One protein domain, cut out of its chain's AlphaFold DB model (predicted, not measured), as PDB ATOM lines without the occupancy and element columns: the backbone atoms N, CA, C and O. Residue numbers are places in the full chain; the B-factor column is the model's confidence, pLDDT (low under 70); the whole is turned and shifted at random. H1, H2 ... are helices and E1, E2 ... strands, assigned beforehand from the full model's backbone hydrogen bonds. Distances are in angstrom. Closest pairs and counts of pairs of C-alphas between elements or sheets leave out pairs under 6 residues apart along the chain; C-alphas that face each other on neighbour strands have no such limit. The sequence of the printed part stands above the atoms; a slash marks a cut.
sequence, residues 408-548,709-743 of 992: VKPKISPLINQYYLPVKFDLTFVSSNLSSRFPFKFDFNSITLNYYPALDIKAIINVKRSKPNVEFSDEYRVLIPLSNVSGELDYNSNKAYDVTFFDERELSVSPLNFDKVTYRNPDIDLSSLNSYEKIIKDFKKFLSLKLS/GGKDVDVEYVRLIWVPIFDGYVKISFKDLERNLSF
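Overview. This is residues 408 to 548 and 709 to 743 of the 992 residues of the protein "DNA helicase" of Candidatus Bathyarchaeota archaeon (UniProt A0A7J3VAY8). The model is a long, narrow, twisted ribbon of sheet built on two long antiparallel strands, E2 and E5, with a hairpin at each end: E2 with E3 at one, E5 with E6 at the other. H2 crosses one face near the E3 end, H1 is on the opposite face near the E6 end, and the short strands E1 and E4 join the sheet along its length. The printed part has 176 residues with two named helices and six named strands: along the chain come E1, then H1, then E2 and E3, then E4, then H2, and after the cut E5 and E6; the sheet is branched, with both parallel and antiparallel neighbour pairs, and the class is mixed, helices and strands. The whole is loose, with a radius of gyration of the C-alphas of 21.0 A, and a rod spanning 80 by 32 by 28 A.

Along the chain. E2, residues 441 to 466, is 71.4 A long, from C-alpha 441 at (263.286, 307.336, 369.255) to C-alpha 466 at (238.049, 301.670, 435.826), and bends by 64 degrees at residue 446. E5, residues 713 to 734, is 60.4 A long and bends by 56 degrees at residue 716. E3 is residues 469 to 481, 38.7 A; E6 is residues 737 to 743, 19.2 A, ending at (254.512, 312.211, 381.265). E1 is residues 417 to 420, 10.5 A, and E4 residues 517 to 519, 7.0 A. H2 is residues 529 to 546, 26.0 A, and H1 residues 427 to 437, 15.7 A.

Arrangement. E2 and E5 are antiparallel at 164 degrees, with N 450 and O 725 2.8 A apart. On the other side of E2 from E5 are E3, antiparallel in a hairpin with N 461 to O 474 at 2.8 A, and E4, parallel, with N 518 to O 449 at 2.8 A. On the other side of E5 from E2 are E1, parallel, with N 720 to O 417 at 2.8 A, and E6, antiparallel in a hairpin with N 730 to O 741 at 2.8 A. H2 is on the sheet at a height of 9.6 A, over E2 and E5, and runs across the strands, at 63 degrees to E2 on the local plane; its closest C-alphas to E5 are those of Lys 540 and Val 713, 6.4 A. H1 is on the opposite face at a height of 7.5 A, only just over none of the strands, with 2 of its C-alphas falling on E5; its closest C-alphas to E2 are those of Ser 431 and Phe 442, 7.2 A. Every O i to N i+4 pair is within hydrogen-bond range in H2, and 6 of 7 in H1.

Size, cuts and confidence. The C-alphas of Ser 466 and Asp 736, the two farthest apart, are 80.3 A apart. Residues 549 to 708 are not printed; C-alphas 548 and 709 are 10.6 A apart across this cut. The link from E3 to E4 is long, residues 482 to 516. The mean pLDDT of the printed part is 81.6; residues 408 to 411, 467 to 468, 483 to 487 and 510 to 517 are under 70.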
ATOM      1  N   VAL A 408     266.631 322.434 396.231       48.31
ATOM      2  CA  VAL A 408     266.715 322.890 397.624       48.31
ATOM      3  C   VAL A 408     265.741 322.068 398.440       48.31
ATOM      4  O   VAL A 408     264.527 322.130 398.259       48.31
ATOM      5  N   LYS A 409     266.305 321.257 399.327       54.34
ATOM      6  CA  LYS A 409     265.555 320.507 400.318       54.34
ATOM      7  C   LYS A 409     265.010 321.502 401.355       54.34
ATOM      8  O   LYS A 409     265.803 322.247 401.931       54.34
ATOM      9  N   PRO A 410     263.698 321.533 401.625       61.38
ATOM     10  CA  PRO A 410     263.117 322.473 402.577       61.38
ATOM     11  C   PRO A 410     263.701 322.296 403.978       61.38
ATOM     12  O   PRO A 410     264.017 321.184 404.413       61.38
ATOM     13  N   LYS A 411     263.812 323.413 404.702       63.06
ATOM     14  CA  LYS A 411     264.273 323.438 406.091       63.06
ATOM     15  C   LYS A 411     263.230 322.761 406.981       63.06
ATOM     16  O   LYS A 411     262.124 323.264 407.147       63.06
ATOM     17  N   ILE A 412     263.590 321.615 407.548       71.94
ATOM     18  CA  ILE A 412     262.717 320.793 408.392       71.94
ATOM     19  C   ILE A 412     263.350 320.676 409.775       71.94
ATOM     20  O   ILE A 412     264.570 320.547 409.891       71.94
ATOM     21  N   SER A 413     262.518 320.727 410.812       74.44
ATOM     22  CA  SER A 413     262.930 320.542 412.200       74.44
ATOM     23  C   SER A 413     263.693 319.221 412.370       74.44
ATOM     24  O   SER A 413     263.226 318.186 411.890       74.44
ATOM     25  N   PRO A 414     264.827 319.205 413.096       71.12
ATOM     26  CA  PRO A 414     265.599 317.985 413.333       71.12
ATOM     27  C   PRO A 414     264.841 316.920 414.144       71.12
ATOM     28  O   PRO A 414     265.274 315.775 414.175       71.12
ATOM     29  N   LEU A 415     263.711 317.265 414.776       74.44
ATOM     30  CA  LEU A 415     262.838 316.300 415.457       74.44
ATOM     31  C   LEU A 415     261.983 315.463 414.493       74.44
ATOM     32  O   LEU A 415     261.474 314.416 414.886       74.44
ATOM     33  N   ILE A 416     261.800 315.917 413.249       82.50
ATOM     34  CA  ILE A 416     261.039 315.188 412.234       82.50
ATOM     35  C   ILE A 416     262.026 314.376 411.401       82.50
ATOM     36  O   ILE A 416     262.711 314.904 410.521       82.50
ATOM     37  N   ASN A 417     262.075 313.072 411.668       84.06
ATOM     38  CA  ASN A 417     262.890 312.148 410.884       84.06
ATOM     39  C   ASN A 417     262.421 312.131 409.429       84.06
ATOM     40  O   ASN A 417     261.220 312.145 409.150       84.06
ATOM     41  N   GLN A 418     263.377 312.087 408.506       86.94
ATOM     42  CA  GLN A 418     263.109 312.150 407.077       86.94
ATOM     43  C   GLN A 418     263.534 310.857 406.403       86.94
ATOM     44  O   GLN A 418     264.672 310.420 406.567       86.94
ATOM     45  N   TYR A 419     262.634 310.298 405.609       89.25
ATOM     46  CA  TYR A 419     262.875 309.088 404.843       89.25
ATOM     47  C   TYR A 419     262.452 309.280 403.393       89.25
ATOM     48  O   TYR A 419     261.630 310.140 403.083       89.25
ATOM     49  N   TYR A 420     263.004 308.466 402.504       88.75
ATOM     50  CA  TYR A 420     262.699 308.482 401.081       88.75
ATOM     51  C   TYR A 420     262.157 307.120 400.675       88.75
ATOM     52  O   TYR A 420     262.643 306.082 401.132       88.75
ATOM     53  N   LEU A 421     261.143 307.131 399.810       89.62
ATOM     54  CA  LEU A 421     260.707 305.911 399.148       89.62
ATOM     55  C   LEU A 421     261.692 305.553 398.026       89.62
ATOM     56  O   LEU A 421     262.142 306.448 397.302       89.62
ATOM     57  N   PRO A 422     262.019 304.262 397.849       87.00
ATOM     58  CA  PRO A 422     262.944 303.835 396.812       87.00
ATOM     59  C   PRO A 422     262.327 304.027 395.424       87.00
ATOM     60  O   PRO A 422     261.137 303.792 395.212       87.00
ATOM     61  N   VAL A 423     263.151 304.405 394.451       86.00
ATOM     62  CA  VAL A 423     262.725 304.466 393.050       86.00
ATOM     63  C   VAL A 423     262.800 303.057 392.460       86.00
ATOM     64  O   VAL A 423     263.889 302.534 392.247       86.00
ATOM     65  N   LYS A 424     261.639 302.440 392.216       86.56
ATOM     66  CA  LYS A 424     261.500 301.126 391.561       86.56
ATOM     67  C   LYS A 424     261.206 301.263 390.055       86.56
ATOM     68  O   LYS A 424     261.583 300.390 389.283       86.56
ATOM     69  N   PHE A 425     260.566 302.361 389.647       87.12
ATOM     70  CA  PHE A 425     260.135 302.657 388.275       87.12
ATOM     71  C   PHE A 425     260.836 303.922 387.761       87.12
ATOM     72  O   PHE A 425     260.263 305.014 387.753       87.12
ATOM     73  N   ASP A 426     262.102 303.780 387.379       85.25
ATOM     74  CA  ASP A 426     262.945 304.874 386.894       85.25
ATOM     75  C   ASP A 426     262.760 305.155 385.383       85.25
ATOM     76  O   ASP A 426     261.941 304.545 384.689       85.25
ATOM     77  N   LEU A 427     263.550 306.095 384.852       84.44
ATOM     78  CA  LEU A 427     263.581 306.411 383.418       84.44
ATOM     79  C   LEU A 427     263.995 305.211 382.557       84.44
ATOM     80  O   LEU A 427     263.498 305.046 381.440       84.44
ATOM     81  N   THR A 428     264.889 304.362 383.062       84.50
ATOM     82  CA  THR A 428     265.383 303.173 382.360       84.50
ATOM     83  C   THR A 428     264.264 302.150 382.163       84.50
ATOM     84  O   THR A 428     264.091 301.602 381.072       84.50
ATOM     85  N   PHE A 429     263.440 301.941 383.189       85.62
ATOM     86  CA  PHE A 429     262.272 301.070 383.121       85.62
ATOM     87  C   PHE A 429     261.262 301.545 382.064       85.62
ATOM     88  O   PHE A 429     260.861 300.776 381.190       85.62
ATOM     89  N   VAL A 430     260.883 302.827 382.088       84.88
ATOM     90  CA  VAL A 430     259.889 303.368 381.141       84.88
ATOM     91  C   VAL A 430     260.434 303.389 379.709       84.88
ATOM     92  O   VAL A 430     259.738 302.996 378.771       84.88
ATOM     93  N   SER A 431     261.689 303.802 379.528       85.00
ATOM     94  CA  SER A 431     262.327 303.862 378.207       85.00
ATOM     95  C   SER A 431     262.497 302.481 377.569       85.00
ATOM     96  O   SER A 431     262.254 302.343 376.369       85.00
ATOM     97  N   SER A 432     262.847 301.450 378.345       85.00
ATOM     98  CA  SER A 432     262.962 300.072 377.848       85.00
ATOM     99  C   SER A 432     261.607 299.455 377.476       85.00
ATOM    100  O   SER A 432     261.501 298.824 376.419       85.00
ATOM    101  N   ASN A 433     260.545 299.692 378.259       86.00
ATOM    102  CA  ASN A 433     259.186 299.255 377.907       86.00
ATOM    103  C   ASN A 433     258.723 299.885 376.577       86.00
ATOM    104  O   ASN A 433     258.251 299.178 375.688       86.00
ATOM    105  N   LEU A 434     258.938 301.191 376.386       86.31
ATOM    106  CA  LEU A 434     258.517 301.874 375.157       86.31
ATOM    107  C   LEU A 434     259.381 301.506 373.943       86.31
ATOM    108  O   LEU A 434     258.846 301.222 372.872       86.31
ATOM    109  N   SER A 435     260.705 301.452 374.101       85.31
ATOM    110  CA  SER A 435     261.624 301.161 372.987       85.31
ATOM    111  C   SER A 435     261.543 299.708 372.510       85.31
ATOM    112  O   SER A 435     261.859 299.421 371.360       85.31
ATOM    113  N   SER A 436     261.121 298.778 373.374       85.44
ATOM    114  CA  SER A 436     260.900 297.379 372.979       85.44
ATOM    115  C   SER A 436     259.604 297.174 372.187       85.44
ATOM    116  O   SER A 436     259.522 296.248 371.382       85.44
ATOM    117  N   ARG A 437     258.601 298.040 372.382       85.00
ATOM    118  CA  ARG A 437     257.291 297.954 371.716       85.00
ATOM    119  C   ARG A 437     257.198 298.787 370.443       85.00
ATOM    120  O   ARG A 437     256.453 298.420 369.536       85.00
ATOM    121  N   PHE A 438     257.952 299.882 370.357       86.25
ATOM    122  CA  PHE A 438     257.840 300.840 369.262       86.25
ATOM    123  C   PHE A 438     259.182 301.119 368.580       86.25
ATOM    124  O   PHE A 438     260.189 301.309 369.256       86.25
ATOM    125  N   PRO A 439     259.207 301.266 367.243       82.88
ATOM    126  CA  PRO A 439     260.422 301.583 366.490       82.88
ATOM    127  C   PRO A 439     260.809 303.077 366.552       82.88
ATOM    128  O   PRO A 439     261.505 303.571 365.664       82.88
ATOM    129  N   PHE A 440     260.315 303.830 367.538       88.88
ATOM    130  CA  PHE A 440     260.506 305.280 367.648       88.88
ATOM    131  C   PHE A 440     261.679 305.622 368.558       88.88
ATOM    132  O   PHE A 440     262.019 304.869 369.469       88.88
ATOM    133  N   LYS A 441     262.276 306.797 368.348       87.69
ATOM    134  CA  LYS A 441     263.286 307.336 369.255       87.69
ATOM    135  C   LYS A 441     262.610 308.228 370.293       87.69
ATOM    136  O   LYS A 441     262.021 309.251 369.940       87.69
ATOM    137  N   PHE A 442     262.732 307.838 371.558       87.25
ATOM    138  CA  PHE A 442     262.210 308.561 372.716       87.25
ATOM    139  C   PHE A 442     263.345 309.306 373.429       87.25
ATOM    140  O   PHE A 442     264.350 308.702 373.798       87.25
ATOM    141  N   ASP A 443     263.186 310.612 373.625       84.62
ATOM    142  CA  ASP A 443     264.099 311.460 374.389       84.62
ATOM    143  C   ASP A 443     263.423 311.927 375.689       84.62
ATOM    144  O   ASP A 443     262.406 312.624 375.665       84.62
ATOM    145  N   PHE A 444     264.014 311.535 376.821       81.38
ATOM    146  CA  PHE A 444     263.540 311.809 378.180       81.38
ATOM    147  C   PHE A 444     264.324 312.935 378.879       81.38
ATOM    148  O   PHE A 444     264.141 313.148 380.074       81.38
ATOM    149  N   ASN A 445     265.181 313.684 378.174       75.69
ATOM    150  CA  ASN A 445     266.046 314.721 378.764       75.69
ATOM    151  C   ASN A 445     265.299 315.824 379.541       75.69
ATOM    152  O   ASN A 445     265.906 316.505 380.379       75.69
ATOM    153  N   SER A 446     264.011 316.015 379.235       73.06
ATOM    154  CA  SER A 446     263.134 317.002 379.876       73.06
ATOM    155  C   SER A 446     262.313 316.430 381.037       73.06
ATOM    156  O   SER A 446     261.534 317.177 381.621       73.06
ATOM    157  N   ILE A 447     262.451 315.139 381.361       77.38
ATOM    158  CA  ILE A 447     261.865 314.562 382.573       77.38
ATOM    159  C   ILE A 447     262.751 314.890 383.775       77.38
ATOM    160  O   ILE A 447     263.974 314.735 383.725       77.38
ATOM    161  N   THR A 448     262.119 315.292 384.869       77.69
ATOM    162  CA  THR A 448     262.755 315.599 386.150       77.69
ATOM    163  C   THR A 448     262.214 314.713 387.263       77.69
ATOM    164  O   THR A 448     261.023 314.403 387.288       77.69
ATOM    165  N   LEU A 449     263.081 314.299 388.192       84.12
ATOM    166  CA  LEU A 449     262.673 313.589 389.403       84.12
ATOM    167  C   LEU A 449     262.390 314.599 390.518       84.12
ATOM    168  O   LEU A 449     263.306 315.227 391.037       84.12
ATOM    169  N   ASN A 450     261.135 314.702 390.936       85.81
ATOM    170  CA  ASN A 450     260.685 315.572 392.014       85.81
ATOM    171  C   ASN A 450     260.316 314.736 393.240       85.81
ATOM    172  O   ASN A 450     259.468 313.851 393.161       85.81
ATOM    173  N   TYR A 451     260.878 315.052 394.398       87.94
ATOM    174  CA  TYR A 451     260.426 314.498 395.666       87.94
ATOM    175  C   TYR A 451     259.329 315.371 396.270       87.94
ATOM    176  O   TYR A 451     259.537 316.553 396.565       87.94
ATOM    177  N   TYR A 452     258.168 314.764 396.485       89.38
ATOM    178  CA  TYR A 452     257.014 315.398 397.106       89.38
ATOM    179  C   TYR A 452     256.929 315.023 398.594       89.38
ATOM    180  O   TYR A 452     257.087 313.848 398.936       89.38
ATOM    181  N   PRO A 453     256.692 315.991 399.495       90.94
ATOM    182  CA  PRO A 453     256.645 315.739 400.929       90.94
ATOM    183  C   PRO A 453     255.289 315.160 401.350       90.94
ATOM    184  O   PRO A 453     254.234 315.708 401.014       90.94
ATOM    185  N   ALA A 454     255.308 314.073 402.119       91.56
ATOM    186  CA  ALA A 454     254.147 313.477 402.773       91.56
ATOM    187  C   ALA A 454     254.430 313.254 404.263       91.56
ATOM    188  O   ALA A 454     255.517 312.818 404.636       91.56
ATOM    189  N   LEU A 455     253.459 313.544 405.124       91.62
ATOM    190  CA  LEU A 455     253.570 313.326 406.561       91.62
ATOM    191  C   LEU A 455     253.020 311.946 406.920       91.62
ATOM    192  O   LEU A 455     251.870 311.641 406.608       91.62
ATOM    193  N   ASP A 456     253.832 311.136 407.587       92.25
ATOM    194  CA  ASP A 456     253.453 309.818 408.092       92.25
ATOM    195  C   ASP A 456     253.443 309.863 409.621       92.25
ATOM    196  O   ASP A 456     254.472 310.110 410.261       92.25
ATOM    197  N   ILE A 457     252.256 309.684 410.198       92.31
ATOM    198  CA  ILE A 457     252.040 309.751 411.644       92.31
ATOM    199  C   ILE A 457     251.430 308.438 412.099       92.31
ATOM    200  O   ILE A 457     250.400 308.013 411.569       92.31
ATOM    201  N   LYS A 458     252.028 307.841 413.129       92.31
ATOM    202  CA  LYS A 458     251.507 306.648 413.793       92.31
ATOM    203  C   LYS A 458     251.275 306.931 415.271       92.31
ATOM    204  O   LYS A 458     252.137 307.482 415.955       92.31
ATOM    205  N   ALA A 459     250.097 306.560 415.756       92.62
ATOM    206  CA  ALA A 459     249.727 306.642 417.159       92.62
ATOM    207  C   ALA A 459     249.233 305.294 417.682       92.62
ATOM    208  O   ALA A 459     248.545 304.551 416.981       92.62
ATOM    209  N   ILE A 460     249.565 305.028 418.942       90.94
ATOM    210  CA  ILE A 460     249.088 303.887 419.711       90.94
ATOM    211  C   ILE A 460     248.046 304.409 420.698       90.94
ATOM    212  O   ILE A 460     248.291 305.320 421.495       90.94
ATOM    213  N   ILE A 461     246.856 303.834 420.626       89.75
ATOM    214  CA  ILE A 461     245.716 304.174 421.461       89.75
ATOM    215  C   ILE A 461     245.689 303.173 422.602       89.75
ATOM    216  O   ILE A 461     245.386 302.008 422.389       89.75
ATOM    217  N   ASN A 462     245.988 303.625 423.813       87.31
ATOM    218  CA  ASN A 462     246.002 302.795 425.010       87.31
ATOM    219  C   ASN A 462     244.922 303.284 425.970       87.31
ATOM    220  O   ASN A 462     245.086 304.288 426.665       87.31
ATOM    221  N   VAL A 463     243.805 302.562 426.028       84.56
ATOM    222  CA  VAL A 463     242.677 302.917 426.889       84.56
ATOM    223  C   VAL A 463     242.683 302.006 428.100       84.56
ATOM    224  O   VAL A 463     242.462 300.805 427.973       84.56
ATOM    225  N   LYS A 464     242.868 302.591 429.287       83.56
ATOM    226  CA  LYS A 464     242.711 301.902 430.573       83.56
ATOM    227  C   LYS A 464     241.757 302.681 431.467       83.56
ATOM    228  O   LYS A 464     242.072 303.772 431.941       83.56
ATOM    229  N   ARG A 465     240.563 302.135 431.692       80.88
ATOM    230  CA  ARG A 465     239.499 302.787 432.470       80.88
ATOM    231  C   ARG A 465     238.992 301.849 433.554       80.88
ATOM    232  O   ARG A 465     238.885 300.649 433.347       80.88
ATOM    233  N   SER A 466     238.656 302.411 434.713       70.81
ATOM    234  CA  SER A 466     238.049 301.670 435.826       70.81
ATOM    235  C   SER A 466     236.520 301.594 435.724       70.81
ATOM    236  O   SER A 466     235.909 300.668 436.258       70.81
ATOM    237  N   LYS A 467     235.886 302.552 435.034       65.94
ATOM    238  CA  LYS A 467     234.440 302.606 434.761       65.94
ATOM    239  C   LYS A 467     234.186 303.219 433.370       65.94
ATOM    240  O   LYS A 467     234.366 304.428 433.232       65.94
ATOM    241  N   PRO A 468     233.744 302.442 432.364       67.56
ATOM    242  CA  PRO A 468     233.659 300.975 432.354       67.56
ATOM    243  C   PRO A 468     235.044 300.334 432.566       67.56
ATOM    244  O   PRO A 468     236.048 300.940 432.208       67.56
ATOM    245  N   ASN A 469     235.107 299.151 433.190       73.31
ATOM    246  CA  ASN A 469     236.375 298.449 433.436       73.31
ATOM    247  C   ASN A 469     236.867 297.797 432.140       73.31
ATOM    248  O   ASN A 469     236.426 296.694 431.808       73.31
ATOM    249  N   VAL A 470     237.708 298.510 431.397       76.75
ATOM    250  CA  VAL A 470     238.197 298.090 430.081       76.75
ATOM    251  C   VAL A 470     239.655 298.489 429.898       76.75
ATOM    252  O   VAL A 470     240.070 299.581 430.296       76.75
ATOM    253  N   GLU A 471     240.418 297.586 429.291       82.88
ATOM    254  CA  GLU A 471     241.823 297.770 428.940       82.88
ATOM    255  C   GLU A 471     242.038 297.226 427.526       82.88
ATOM    256  O   GLU A 471     241.772 296.048 427.274       82.88
ATOM    257  N   PHE A 472     242.439 298.090 426.593       83.25
ATOM    258  CA  PHE A 472     242.758 297.695 425.222       83.25
ATOM    259  C   PHE A 472     243.791 298.628 424.587       83.25
ATOM    260  O   PHE A 472     243.953 299.775 425.014       83.25
ATOM    261  N   SER A 473     244.458 298.105 423.559       83.38
ATOM    262  CA  SER A 473     245.381 298.835 422.695       83.38
ATOM    263  C   SER A 473     244.894 298.747 421.248       83.38
ATOM    264  O   SER A 473     244.379 297.701 420.849       83.38
ATOM    265  N   ASP A 474     245.009 299.835 420.499       84.44
ATOM    266  CA  ASP A 474     244.702 299.916 419.068       84.44
ATOM    267  C   ASP A 474     245.739 300.811 418.376       84.44
ATOM    268  O   ASP A 474     246.407 301.610 419.038       84.44
ATOM    269  N   GLU A 475     245.888 300.699 417.061       89.31
ATOM    270  CA  GLU A 475     246.819 301.533 416.295       89.31
ATOM    271  C   GLU A 475     246.101 302.378 415.245       89.31
ATOM    272  O   GLU A 475     245.136 301.955 414.610       89.31
ATOM    273  N   TYR A 476     246.590 303.601 415.047       89.81
ATOM    274  CA  TYR A 476     246.084 304.489 414.011       89.81
ATOM    275  C   TYR A 476     247.239 305.141 413.260       89.81
ATOM    276  O   TYR A 476     248.084 305.811 413.858       89.81
ATOM    277  N   ARG A 477     247.261 304.960 411.939       91.62
ATOM    278  CA  ARG A 477     248.276 305.517 411.042       91.62
ATOM    279  C   ARG A 477     247.617 306.360 409.959       91.62
ATOM    280  O   ARG A 477     246.590 305.971 409.408       91.62
ATOM    281  N   VAL A 478     248.223 307.500 409.647       92.56
ATOM    282  CA  VAL A 478     247.780 308.410 408.582       92.56
ATOM    283  C   VAL A 478     248.942 308.752 407.667       92.56
ATOM    284  O   VAL A 478     250.082 308.851 408.117       92.56
ATOM    285  N   LEU A 479     248.632 308.949 406.386       91.94
ATOM    286  CA  LEU A 479     249.588 309.377 405.373       91.94
ATOM    287  C   LEU A 479     248.998 310.572 404.627       91.94
ATOM    288  O   LEU A 479     248.015 310.437 403.893       91.94
ATOM    289  N   ILE A 480     249.588 311.744 404.844       90.69
ATOM    290  CA  ILE A 480     249.007 313.030 404.453       90.69
ATOM    291  C   ILE A 480     249.907 313.700 403.407       90.69
ATOM    292  O   ILE A 480     251.081 313.939 403.699       90.69
ATOM    293  N   PRO A 481     249.410 314.029 402.203       90.06
ATOM    294  CA  PRO A 481     250.168 314.832 401.247       90.06
ATOM    295  C   PRO A 481     250.300 316.275 401.754       90.06
ATOM    296  O   PRO A 481     249.323 316.870 402.206       90.06
ATOM    297  N   LEU A 482     251.504 316.844 401.675       84.56
ATOM    298  CA  LEU A 482     251.803 318.200 402.155       84.56
ATOM    299  C   LEU A 482     251.866 319.259 401.042       84.56
ATOM    300  O   LEU A 482     252.410 320.330 401.278       84.56
ATOM    301  N   SER A 483     251.341 318.972 399.850       67.81
ATOM    302  CA  SER A 483     251.242 319.929 398.736       67.81
ATOM    303  C   SER A 483     249.778 320.198 398.325       67.81
ATOM    304  O   SER A 483     249.449 320.202 397.134       67.81
ATOM    305  N   ASN A 484     248.881 320.322 399.308       57.00
ATOM    306  CA  ASN A 484     247.464 320.620 399.107       57.00
ATOM    307  C   ASN A 484     247.168 322.117 399.322       57.00
ATOM    308  O   ASN A 484     247.398 322.668 400.395       57.00
ATOM    309  N   VAL A 485     246.504 322.724 398.329       48.69
ATOM    310  CA  VAL A 485     246.158 324.159 398.194       48.69
ATOM    311  C   VAL A 485     245.450 324.787 399.418       48.69
ATOM    312  O   VAL A 485     245.374 326.007 399.523       48.69
ATOM    313  N   SER A 486     244.928 323.990 400.355       54.38
ATOM    314  CA  SER A 486     244.176 324.458 401.527       54.38
ATOM    315  C   SER A 486     245.023 324.814 402.756       54.38
ATOM    316  O   SER A 486     244.499 325.470 403.652       54.38
ATOM    317  N   GLY A 487     246.288 324.383 402.850       59.53
ATOM    318  CA  GLY A 487     247.150 324.643 404.021       59.53
ATOM    319  C   GLY A 487     246.728 323.949 405.333       59.53
ATOM    320  O   GLY A 487     247.408 324.094 406.349       59.53
ATOM    321  N   GLU A 488     245.638 323.176 405.333       71.50
ATOM    322  CA  GLU A 488     245.172 322.367 406.468       71.50
ATOM    323  C   GLU A 488     245.544 320.886 406.298       71.50
ATOM    324  O   GLU A 488     245.441 320.323 405.205       71.50
ATOM    325  N   LEU A 489     245.945 320.232 407.397       82.62
ATOM    326  CA  LEU A 489     246.252 318.799 407.413       82.62
ATOM    327  C   LEU A 489     244.972 317.963 407.421       82.62
ATOM    328  O   LEU A 489     244.231 317.953 408.407       82.62
ATOM    329  N   ASP A 490     244.757 317.184 406.362       85.31
ATOM    330  CA  ASP A 490     243.695 316.181 406.344       85.31
ATOM    331  C   ASP A 490     244.139 314.893 407.049       85.31
ATOM    332  O   ASP A 490     244.669 313.958 406.446       85.31
ATOM    333  N   TYR A 491     243.865 314.819 408.349       87.31
ATOM    334  CA  TYR A 491     244.113 313.625 409.158       87.31
ATOM    335  C   TYR A 491     243.186 312.435 408.826       87.31
ATOM    336  O   TYR A 491     243.295 311.381 409.453       87.31
ATOM    337  N   ASN A 492     242.262 312.554 407.862       84.94
ATOM    338  CA  ASN A 492     241.533 311.400 407.324       84.94
ATOM    339  C   ASN A 492     242.284 310.689 406.195       84.94
ATOM    340  O   ASN A 492     241.891 309.578 405.832       84.94
ATOM    341  N   SER A 493     243.335 311.307 405.656       86.56
ATOM    342  CA  SER A 493     244.075 310.780 404.521       86.56
ATOM    343  C   SER A 493     244.874 309.521 404.878       86.56
ATOM    344  O   SER A 493     245.629 309.473 405.852       86.56
ATOM    345  N   ASN A 494     244.738 308.495 404.038       88.75
ATOM    346  CA  ASN A 494     245.521 307.255 404.072       88.75
ATOM    347  C   ASN A 494     246.351 307.050 402.790       88.75
ATOM    348  O   ASN A 494     246.861 305.955 402.545       88.75
ATOM    349  N   LYS A 495     246.445 308.089 401.952       89.19
ATOM    350  CA  LYS A 495     247.078 308.048 400.637       89.19
ATOM    351  C   LYS A 495     247.728 309.398 400.324       89.19
ATOM    352  O   LYS A 495     247.075 310.427 400.425       89.19
ATOM    353  N   ALA A 496     248.980 309.399 399.876       88.56
ATOM    354  CA  ALA A 496     249.682 310.594 399.410       88.56
ATOM    355  C   ALA A 496     250.357 310.317 398.063       88.56
ATOM    356  O   ALA A 496     251.105 309.350 397.936       88.56
ATOM    357  N   TYR A 497     250.088 311.161 397.059       88.81
ATOM    358  CA  TYR A 497     250.691 311.078 395.717       88.81
ATOM    359  C   TYR A 497     250.632 309.682 395.086       88.81
ATOM    360  O   TYR A 497     251.633 309.140 394.627       88.81
ATOM    361  N   ASP A 498     249.460 309.057 395.127       86.75
ATOM    362  CA  ASP A 498     249.259 307.692 394.632       86.75
ATOM    363  C   ASP A 498     249.932 306.558 395.416       86.75
ATOM    364  O   ASP A 498     249.840 305.401 395.012       86.75
ATOM    365  N   VAL A 499     250.474 306.846 396.602       87.44
ATOM    366  CA  VAL A 499     251.014 305.854 397.546       87.44
ATOM    367  C   VAL A 499     250.098 305.711 398.759       87.44
ATOM    368  O   VAL A 499     249.674 306.709 399.334       87.44
ATOM    369  N   THR A 500     249.786 304.478 399.155       89.44
ATOM    370  CA  THR A 500     249.111 304.143 400.424       89.44
ATOM    371  C   THR A 500     250.158 303.768 401.486       89.44
ATOM    372  O   THR A 500     251.262 304.308 401.482       89.44
ATOM    373  N   PHE A 501     249.864 302.864 402.419       85.75
ATOM    374  CA  PHE A 501     250.863 302.397 403.379       85.75
ATOM    375  C   PHE A 501     251.896 301.471 402.716       85.75
ATOM    376  O   PHE A 501     251.549 300.591 401.931       85.75
ATOM    377  N   PHE A 502     253.165 301.674 403.062       84.75
ATOM    378  CA  PHE A 502     254.337 300.957 402.545       84.75
ATOM    379  C   PHE A 502     255.082 300.224 403.674       84.75
ATOM    380  O   PHE A 502     254.894 300.536 404.857       84.75
ATOM    381  N   ASP A 503     255.929 299.259 403.302       83.06
ATOM    382  CA  ASP A 503     256.794 298.523 404.233       83.06
ATOM    383  C   ASP A 503     257.925 299.435 404.731       83.06
ATOM    384  O   ASP A 503     258.698 299.989 403.949       83.06
ATOM    385  N   GLU A 504     258.028 299.594 406.050       81.06
ATOM    386  CA  GLU A 504     258.995 300.499 406.680       81.06
ATOM    387  C   GLU A 504     260.450 300.087 406.432       81.06
ATOM    388  O   GLU A 504     261.343 300.929 406.482       81.06
ATOM    389  N   ARG A 505     260.695 298.808 406.122       82.06
ATOM    390  CA  ARG A 505     262.036 298.283 405.815       82.06
ATOM    391  C   ARG A 505     262.579 298.776 404.476       82.06
ATOM    392  O   ARG A 505     263.778 298.676 404.243       82.06
ATOM    393  N   GLU A 506     261.713 299.280 403.597       80.88
ATOM    394  CA  GLU A 506     262.101 299.807 402.286       80.88
ATOM    395  C   GLU A 506     262.566 301.272 402.340       80.88
ATOM    396  O   GLU A 506     263.087 301.783 401.350       80.88
ATOM    397  N   LEU A 507     262.370 301.958 403.472       85.12
ATOM    398  CA  LEU A 507     262.689 303.375 403.627       85.12
ATOM    399  C   LEU A 507     264.201 303.621 403.653       85.12
ATOM    400  O   LEU A 507     264.931 303.012 404.435       85.12
ATOM    401  N   SER A 508     264.668 304.583 402.855       76.62
ATOM    402  CA  SER A 508     266.059 305.042 402.887       76.62
ATOM    403  C   SER A 508     266.201 306.371 403.630       76.62
ATOM    404  O   SER A 508     265.280 307.186 403.677       76.62
ATOM    405  N   VAL A 509     267.379 306.608 404.215       73.25
ATOM    406  CA  VAL A 509     267.706 307.858 404.937       73.25
ATOM    407  C   VAL A 509     268.256 308.936 403.988       73.25
ATOM    408  O   VAL A 509     268.305 310.118 404.322       73.25
ATOM    409  N   SER A 510     268.639 308.543 402.775       62.72
ATOM    410  CA  SER A 510     269.129 309.428 401.720       62.72
ATOM    411  C   SER A 510     268.359 309.206 400.414       62.72
ATOM    412  O   SER A 510     267.961 308.068 400.132       62.72
ATOM    413  N   PRO A 511     268.174 310.259 399.597       65.06
ATOM    414  CA  PRO A 511     267.672 310.104 398.238       65.06
ATOM    415  C   PRO A 511     268.692 309.311 397.403       65.06
ATOM    416  O   PRO A 511     269.888 309.312 397.696       65.06
ATOM    417  N   LEU A 512     268.228 308.637 396.352       59.44
ATOM    418  CA  LEU A 512     269.110 308.056 395.335       59.44
ATOM    419  C   LEU A 512     269.846 309.165 394.560       59.44
ATOM    420  O   LEU A 512     269.260 310.212 394.280       59.44
ATOM    421  N   ASN A 513     271.107 308.919 394.188       50.34
ATOM    422  CA  ASN A 513     271.905 309.827 393.359       50.34
ATOM    423  C   ASN A 513     271.356 309.851 391.922       50.34
ATOM    424  O   ASN A 513     271.681 308.978 391.122       50.34
ATOM    425  N   PHE A 514     270.531 310.847 391.600       52.81
ATOM    426  CA  PHE A 514     270.132 311.186 390.231       52.81
ATOM    427  C   PHE A 514     270.696 312.564 389.862       52.81
ATOM    428  O   PHE A 514     270.732 313.459 390.703       52.81
ATOM    429  N   ASP A 515     271.086 312.752 388.598       43.62
ATOM    430  CA  ASP A 515     271.711 313.996 388.109       43.62
ATOM    431  C   ASP A 515     270.766 315.218 388.116       43.62
ATOM    432  O   ASP A 515     271.233 316.354 388.059       43.62
ATOM    433  N   LYS A 516     269.441 315.000 388.176       55.81
ATOM    434  CA  LYS A 516     268.393 316.039 388.218       55.81
ATOM    435  C   LYS A 516     267.297 315.661 389.211       55.81
ATOM    436  O   LYS A 516     266.312 315.015 388.846       55.81
ATOM    437  N   VAL A 517     267.478 316.056 390.463       64.25
ATOM    438  CA  VAL A 517     266.448 315.946 391.500       64.25
ATOM    439  C   VAL A 517     265.896 317.341 391.783       64.25
ATOM    440  O   VAL A 517     266.604 318.329 391.608       64.25
ATOM    441  N   THR A 518     264.650 317.430 392.229       70.25
ATOM    442  CA  THR A 518     263.994 318.629 392.772       70.25
ATOM    443  C   THR A 518     263.184 318.241 394.017       70.25
ATOM    444  O   THR A 518     262.758 317.095 394.154       70.25
ATOM    445  N   TYR A 519     262.975 319.167 394.957       77.00
ATOM    446  CA  TYR A 519     262.131 318.959 396.141       77.00
ATOM    447  C   TYR A 519     260.972 319.942 396.107       77.00
ATOM    448  O   TYR A 519     261.161 321.126 395.828       77.00
ATOM    449  N   ARG A 520     259.766 319.466 396.411       79.38
ATOM    450  CA  ARG A 520     258.626 320.346 396.669       79.38
ATOM    451  C   ARG A 520     258.637 320.788 398.125       79.38
ATOM    452  O   ARG A 520     258.850 319.976 399.025       79.38
ATOM    453  N   ASN A 521     258.382 322.072 398.350       74.50
ATOM    454  CA  ASN A 521     258.204 322.597 399.697       74.50
ATOM    455  C   ASN A 521     256.870 322.104 400.277       74.50
ATOM    456  O   ASN A 521     255.871 322.125 399.560       74.50
ATOM    457  N   PRO A 522     256.841 321.660 401.546       78.12
ATOM    458  CA  PRO A 522     255.601 321.484 402.281       78.12
ATOM    459  C   PRO A 522     254.835 322.808 402.351       78.12
ATOM    460  O   PRO A 522     255.434 323.846 402.624       78.12
ATOM    461  N   ASP A 523     253.516 322.759 402.200       75.06
ATOM    462  CA  ASP A 523     252.631 323.927 402.336       75.06
ATOM    463  C   ASP A 523     252.499 324.414 403.789       75.06
ATOM    464  O   ASP A 523     251.889 325.446 404.067       75.06
ATOM    465  N   ILE A 524     253.065 323.666 404.736       74.94
ATOM    466  CA  ILE A 524     253.024 323.943 406.169       74.94
ATOM    467  C   ILE A 524     254.451 324.113 406.666       74.94
ATOM    468  O   ILE A 524     255.342 323.337 406.318       74.94
ATOM    469  N   ASP A 525     254.663 325.102 407.530       75.44
ATOM    470  CA  ASP A 525     255.957 325.304 408.166       75.44
ATOM    471  C   ASP A 525     256.307 324.123 409.084       75.44
ATOM    472  O   ASP A 525     255.742 323.969 410.165       75.44
ATOM    473  N   LEU A 526     257.270 323.305 408.655       77.88
ATOM    474  CA  LEU A 526     257.850 322.209 409.435       77.88
ATOM    475  C   LEU A 526     259.206 322.580 410.052       77.88
ATOM    476  O   LEU A 526     259.894 321.703 410.579       77.88
ATOM    477  N   SER A 527     259.629 323.843 409.969       74.81
ATOM    478  CA  SER A 527     260.972 324.268 410.373       74.81
ATOM    479  C   SER A 527     261.110 324.516 411.881       74.81
ATOM    480  O   SER A 527     262.212 324.396 412.417       74.81
ATOM    481  N   SER A 528     260.007 324.824 412.576       74.12
ATOM    482  CA  SER A 528     260.006 325.215 413.992       74.12
ATOM    483  C   SER A 528     259.564 324.096 414.951       74.12
ATOM    484  O   SER A 528     258.789 323.203 414.603       74.12
ATOM    485  N   LEU A 529     260.028 324.169 416.206       73.75
ATOM    486  CA  LEU A 529     259.574 323.291 417.298       73.75
ATOM    487  C   LEU A 529     258.077 323.471 417.593       73.75
ATOM    488  O   LEU A 529     257.359 322.494 417.796       73.75
ATOM    489  N   ASN A 530     257.597 324.715 417.538       77.06
ATOM    490  CA  ASN A 530     256.197 325.050 417.786       77.06
ATOM    491  C   ASN A 530     255.265 324.368 416.773       77.06
ATOM    492  O   ASN A 530     254.180 323.913 417.135       77.06
ATOM    493  N   SER A 531     255.695 324.256 415.512       76.56
ATOM    494  CA  SER A 531     254.936 323.559 414.472       76.56
ATOM    495  C   SER A 531     254.802 322.062 414.756       76.56
ATOM    496  O   SER A 531     253.712 321.509 414.618       76.56
ATOM    497  N   TYR A 532     255.876 321.405 415.206       82.88
ATOM    498  CA  TYR A 532     255.855 319.984 415.572       82.88
ATOM    499  C   TYR A 532     254.878 319.699 416.724       82.88
ATOM    500  O   TYR A 532     254.029 318.808 416.626       82.88
ATOM    501  N   GLU A 533     254.937 320.497 417.793       84.69
ATOM    502  CA  GLU A 533     254.027 320.357 418.936       84.69
ATOM    503  C   GLU A 533     252.565 320.609 418.548       84.69
ATOM    504  O   GLU A 533     251.660 319.902 419.009       84.69
ATOM    505  N   LYS A 534     252.330 321.584 417.661       86.75
ATOM    506  CA  LYS A 534     251.001 321.875 417.119       86.75
ATOM    507  C   LYS A 534     250.430 320.677 416.358       86.75
ATOM    508  O   LYS A 534     249.304 320.285 416.645       86.75
ATOM    509  N   ILE A 535     251.209 320.050 415.470       87.19
ATOM    510  CA  ILE A 535     250.778 318.867 414.701       87.19
ATOM    511  C   ILE A 535     250.351 317.729 415.632       87.19
ATOM    512  O   ILE A 535     249.296 317.130 415.427       87.19
ATOM    513  N   ILE A 536     251.134 317.445 416.679       88.06
ATOM    514  CA  ILE A 536     250.804 316.402 417.661       88.06
ATOM    515  C   ILE A 536     249.508 316.742 418.399       88.06
ATOM    516  O   ILE A 536     248.642 315.882 418.573       88.06
ATOM    517  N   LYS A 537     249.360 317.992 418.844       88.62
ATOM    518  CA  LYS A 537     248.172 318.450 419.570       88.62
ATOM    519  C   LYS A 537     246.912 318.366 418.707       88.62
ATOM    520  O   LYS A 537     245.891 317.859 419.180       88.62
ATOM    521  N   ASP A 538     246.995 318.820 417.461       88.56
ATOM    522  CA  ASP A 538     245.888 318.807 416.505       88.56
ATOM    523  C   ASP A 538     245.511 317.369 416.126       88.56
ATOM    524  O   ASP A 538     244.327 317.023 416.143       88.56
ATOM    525  N   PHE A 539     246.495 316.484 415.933       89.50
ATOM    526  CA  PHE A 539     246.251 315.066 415.672       89.50
ATOM    527  C   PHE A 539     245.590 314.345 416.856       89.50
ATOM    528  O   PHE A 539     244.602 313.630 416.678       89.50
ATOM    529  N   LYS A 540     246.055 314.577 418.094       89.00
ATOM    530  CA  LYS A 540     245.415 314.022 419.304       89.00
ATOM    531  C   LYS A 540     243.967 314.495 419.443       89.00
ATOM    532  O   LYS A 540     243.086 313.703 419.781       89.00
ATOM    533  N   LYS A 541     243.711 315.776 419.158       87.62
ATOM    534  CA  LYS A 541     242.360 316.351 419.159       87.62
ATOM    535  C   LYS A 541     241.485 315.689 418.095       87.62
ATOM    536  O   LYS A 541     240.365 315.289 418.404       87.62
ATOM    537  N   PHE A 542     241.999 315.517 416.884       88.75
ATOM    538  CA  PHE A 542     241.305 314.827 415.804       88.75
ATOM    539  C   PHE A 542     240.921 313.392 416.188       88.75
ATOM    540  O   PHE A 542     239.751 313.032 416.077       88.75
ATOM    541  N   LEU A 543     241.854 312.596 416.724       87.00
ATOM    542  CA  LEU A 543     241.570 311.220 417.149       87.00
ATOM    543  C   LEU A 543     240.515 311.161 418.257       87.00
ATOM    544  O   LEU A 543     239.632 310.309 418.206       87.00
ATOM    545  N   SER A 544     240.548 312.105 419.205       84.00
ATOM    546  CA  SER A 544     239.534 312.197 420.264       84.00
ATOM    547  C   SER A 544     238.119 312.497 419.761       84.00
ATOM    548  O   SER A 544     237.149 312.114 420.410       84.00
ATOM    549  N   LEU A 545     238.002 313.163 418.607       83.31
ATOM    550  CA  LEU A 545     236.723 313.502 417.983       83.31
ATOM    551  C   LEU A 545     236.250 312.415 417.010       83.31
ATOM    552  O   LEU A 545     235.056 312.141 416.936       83.31
ATOM    553  N   LYS A 546     237.175 311.813 416.253       82.25
ATOM    554  CA  LYS A 546     236.865 310.847 415.193       82.25
ATOM    555  C   LYS A 546     236.641 309.435 415.720       82.25
ATOM    556  O   LYS A 546     235.753 308.740 415.231       82.25
ATOM    557  N   LEU A 547     237.467 308.982 416.662       81.62
ATOM    558  CA  LEU A 547     237.419 307.605 417.134       81.62
ATOM    559  C   LEU A 547     236.498 307.490 418.344       81.62
ATOM    560  O   LEU A 547     236.713 308.083 419.400       81.62
ATOM    561  N   SER A 548     235.475 306.661 418.178       81.44
ATOM    562  CA  SER A 548     234.596 306.239 419.254       81.44
ATOM    563  C   SER A 548     234.464 304.726 419.203       81.44
ATOM    564  O   SER A 548     234.065 304.174 418.176       81.44
ATOM    565  N   GLY A 709     240.272 310.290 425.401       77.38
ATOM    566  CA  GLY A 709     240.891 311.495 425.945       77.38
ATOM    567  C   GLY A 709     242.317 311.676 425.423       77.38
ATOM    568  O   GLY A 709     242.960 310.725 424.992       77.38
ATOM    569  N   GLY A 710     242.874 312.887 425.537       73.31
ATOM    570  CA  GLY A 710     244.235 313.176 425.050       73.31
ATOM    571  C   GLY A 710     245.364 312.373 425.723       73.31
ATOM    572  O   GLY A 710     246.459 312.304 425.175       73.31
ATOM    573  N   LYS A 711     245.105 311.763 426.891       81.44
ATOM    574  CA  LYS A 711     246.036 310.855 427.589       81.44
ATOM    575  C   LYS A 711     245.976 309.409 427.087       81.44
ATOM    576  O   LYS A 711     246.903 308.661 427.357       81.44
ATOM    577  N   ASP A 712     244.903 309.033 426.393       84.94
ATOM    578  CA  ASP A 712     244.733 307.684 425.842       84.94
ATOM    579  C   ASP A 712     245.483 307.523 424.505       84.94
ATOM    580  O   ASP A 712     245.578 306.420 423.979       84.94
ATOM    581  N   VAL A 713     245.999 308.622 423.939       87.94
ATOM    582  CA  VAL A 713     246.687 308.656 422.643       87.94
ATOM    583  C   VAL A 713     248.165 308.954 422.855       87.94
ATOM    584  O   VAL A 713     248.534 310.065 423.267       87.94
ATOM    585  N   ASP A 714     249.000 307.984 422.504       88.25
ATOM    586  CA  ASP A 714     250.444 308.144 422.432       88.25
ATOM    587  C   ASP A 714     250.893 308.207 420.970       88.25
ATOM    588  O   ASP A 714     250.485 307.382 420.157       88.25
ATOM    589  N   VAL A 715     251.678 309.221 420.610       90.12
ATOM    590  CA  VAL A 715     252.143 309.398 419.224       90.12
ATOM    591  C   VAL A 715     253.531 308.786 419.138       90.12
ATOM    592  O   VAL A 715     254.473 309.335 419.698       90.12
ATOM    593  N   GLU A 716     253.637 307.648 418.455       90.19
ATOM    594  CA  GLU A 716     254.872 306.867 418.350       90.19
ATOM    595  C   GLU A 716     255.916 307.614 417.515       90.19
ATOM    596  O   GLU A 716     257.065 307.764 417.927       90.19
ATOM    597  N   TYR A 717     255.507 308.129 416.353       89.19
ATOM    598  CA  TYR A 717     256.351 308.979 415.522       89.19
ATOM    599  C   TYR A 717     255.539 309.940 414.655       89.19
ATOM    600  O   TYR A 717     254.400 309.676 414.263       89.19
ATOM    601  N   VAL A 718     256.199 311.039 414.294       90.38
ATOM    602  CA  VAL A 718     255.827 311.936 413.200       90.38
ATOM    603  C   VAL A 718     257.050 312.020 412.294       90.38
ATOM    604  O   VAL A 718     258.098 312.511 412.713       90.38
ATOM    605  N   ARG A 719     256.944 311.505 411.068       91.19
ATOM    606  CA  ARG A 719     258.060 311.478 410.115       91.19
ATOM    607  C   ARG A 719     257.655 312.048 408.766       91.19
ATOM    608  O   ARG A 719     256.494 311.981 408.369       91.19
ATOM    609  N   LEU A 720     258.634 312.605 408.064       90.44
ATOM    610  CA  LEU A 720     258.468 313.114 406.713       90.44
ATOM    611  C   LEU A 720     258.933 312.064 405.708       90.44
ATOM    612  O   LEU A 720     260.060 311.574 405.781       90.44
ATOM    613  N   ILE A 721     258.069 311.755 404.753       91.50
ATOM    614  CA  ILE A 721     258.316 310.813 403.674       91.50
ATOM    615  C   ILE A 721     258.415 311.589 402.369       91.50
ATOM    616  O   ILE A 721     257.494 312.301 401.975       91.50
ATOM    617  N   TRP A 722     259.539 311.430 401.691       90.44
ATOM    618  CA  TRP A 722     259.785 311.981 400.372       90.44
ATOM    619  C   TRP A 722     259.365 310.968 399.311       90.44
ATOM    620  O   TRP A 722     259.998 309.922 399.140       90.44
ATOM    621  N   VAL A 723     258.289 311.286 398.594       91.25
ATOM    622  CA  VAL A 723     257.718 310.437 397.545       91.25
ATOM    623  C   VAL A 723     258.309 310.831 396.186       91.25
ATOM    624  O   VAL A 723     258.156 311.988 395.793       91.25
ATOM    625  N   PRO A 724     258.996 309.924 395.464       91.06
ATOM    626  CA  PRO A 724     259.592 310.227 394.167       91.06
ATOM    627  C   PRO A 724     258.524 310.286 393.073       91.06
ATOM    628  O   PRO A 724     257.790 309.321 392.859       91.06
ATOM    629  N   ILE A 725     258.468 311.389 392.337       88.88
ATOM    630  CA  ILE A 725     257.559 311.595 391.211       88.88
ATOM    631  C   ILE A 725     258.361 312.115 390.026       88.88
ATOM    632  O   ILE A 725     259.015 313.151 390.112       88.88
ATOM    633  N   PHE A 726     258.299 311.412 388.906       86.94
ATOM    634  CA  PHE A 726     258.838 311.892 387.645       86.94
ATOM    635  C   PHE A 726     257.783 312.707 386.916       86.94
ATOM    636  O   PHE A 726     256.635 312.281 386.814       86.94
ATOM    637  N   ASP A 727     258.158 313.858 386.378       82.62
ATOM    638  CA  ASP A 727     257.292 314.670 385.530       82.62
ATOM    639  C   ASP A 727     258.087 315.373 384.426       82.62
ATOM    640  O   ASP A 727     259.296 315.574 384.524       82.62
ATOM    641  N   GLY A 728     257.414 315.700 383.325       79.75
ATOM    642  CA  GLY A 728     258.007 316.468 382.235       79.75
ATOM    643  C   GLY A 728     257.473 316.065 380.872       79.75
ATOM    644  O   GLY A 728     256.384 315.500 380.743       79.75
ATOM    645  N   TYR A 729     258.261 316.353 379.838       80.31
ATOM    646  CA  TYR A 729     257.919 316.016 378.460       80.31
ATOM    647  C   TYR A 729     258.877 314.982 377.871       80.31
ATOM    648  O   TYR A 729     260.092 315.076 378.030       80.31
ATOM    649  N   VAL A 730     258.317 314.027 377.138       84.44
ATOM    650  CA  VAL A 730     259.051 313.060 376.323       84.44
ATOM    651  C   VAL A 730     258.918 313.472 374.868       84.44
ATOM    652  O   VAL A 730     257.801 313.613 374.359       84.44
ATOM    653  N   LYS A 731     260.051 313.671 374.195       84.81
ATOM    654  CA  LYS A 731     260.078 313.941 372.757       84.81
ATOM    655  C   LYS A 731     260.170 312.618 372.005       84.81
ATOM    656  O   LYS A 731     261.110 311.851 372.197       84.81
ATOM    657  N   ILE A 732     259.198 312.355 371.146       89.69
ATOM    658  CA  ILE A 732     259.143 311.187 370.271       89.69
ATOM    659  C   ILE A 732     259.518 311.631 368.867       89.69
ATOM    660  O   ILE A 732     259.024 312.649 368.382       89.69
ATOM    661  N   SER A 733     260.379 310.859 368.213       88.75
ATOM    662  CA  SER A 733     260.807 311.106 366.840       88.75
ATOM    663  C   SER A 733     260.798 309.821 366.014       88.75
ATOM    664  O   SER A 733     261.231 308.758 366.470       88.75
ATOM    665  N   PHE A 734     260.286 309.919 364.789       88.06
ATOM    666  CA  PHE A 734     260.306 308.839 363.806       88.06
ATOM    667  C   PHE A 734     260.299 309.423 362.396       88.06
ATOM    668  O   PHE A 734     259.352 310.110 362.012       88.06
ATOM    669  N   LYS A 735     261.340 309.120 361.610       84.62
ATOM    670  CA  LYS A 735     261.591 309.774 360.313       84.62
ATOM    671  C   LYS A 735     261.620 311.304 360.495       84.62
ATOM    672  O   LYS A 735     262.328 311.767 361.381       84.62
ATOM    673  N   ASP A 736     260.841 312.051 359.714       83.00
ATOM    674  CA  ASP A 736     260.771 313.520 359.755       83.00
ATOM    675  C   ASP A 736     259.719 314.065 360.746       83.00
ATOM    676  O   ASP A 736     259.473 315.268 360.794       83.00
ATOM    677  N   LEU A 737     259.065 313.194 361.523       85.38
ATOM    678  CA  LEU A 737     258.023 313.580 362.476       85.38
ATOM    679  C   LEU A 737     258.578 313.659 363.894       85.38
ATOM    680  O   LEU A 737     259.262 312.743 364.360       85.38
ATOM    681  N   GLU A 738     258.205 314.722 364.605       88.00
ATOM    682  CA  GLU A 738     258.543 314.930 366.009       88.00
ATOM    683  C   GLU A 738     257.315 315.364 366.808       88.00
ATOM    684  O   GLU A 738     256.498 316.159 366.339       88.00
ATOM    685  N   ARG A 739     257.189 314.863 368.040       85.56
ATOM    686  CA  ARG A 739     256.093 315.225 368.940       85.56
ATOM    687  C   ARG A 739     256.523 315.196 370.400       85.56
ATOM    688  O   ARG A 739     257.268 314.314 370.801       85.56
ATOM    689  N   ASN A 740     256.005 316.122 371.203       83.56
ATOM    690  CA  ASN A 740     256.229 316.153 372.648       83.56
ATOM    691  C   ASN A 740     254.989 315.656 373.395       83.56
ATOM    692  O   ASN A 740     253.876 316.085 373.087       83.56
ATOM    693  N   LEU A 741     255.180 314.798 374.396       82.12
ATOM    694  CA  LEU A 741     254.115 314.260 375.244       82.12
ATOM    695  C   LEU A 741     254.417 314.491 376.714       82.12
ATOM    696  O   LEU A 741     255.532 314.256 377.156       82.12
ATOM    697  N   SER A 742     253.416 314.919 377.477       82.00
ATOM    698  CA  SER A 742     253.538 315.086 378.925       82.00
ATOM    699  C   SER A 742     253.452 313.736 379.635       82.00
ATOM    700  O   SER A 742     252.442 313.040 379.489       82.00
ATOM    701  N   PHE A 743     254.476 313.392 380.407       87.50
ATOM    702  CA  PHE A 743     254.512 312.211 381.265       87.50
ATOM    703  C   PHE A 743     254.595 312.661 382.726       87.50
ATOM    704  O   PHE A 743     255.249 313.654 383.042       87.50
TER     705      PHE A 743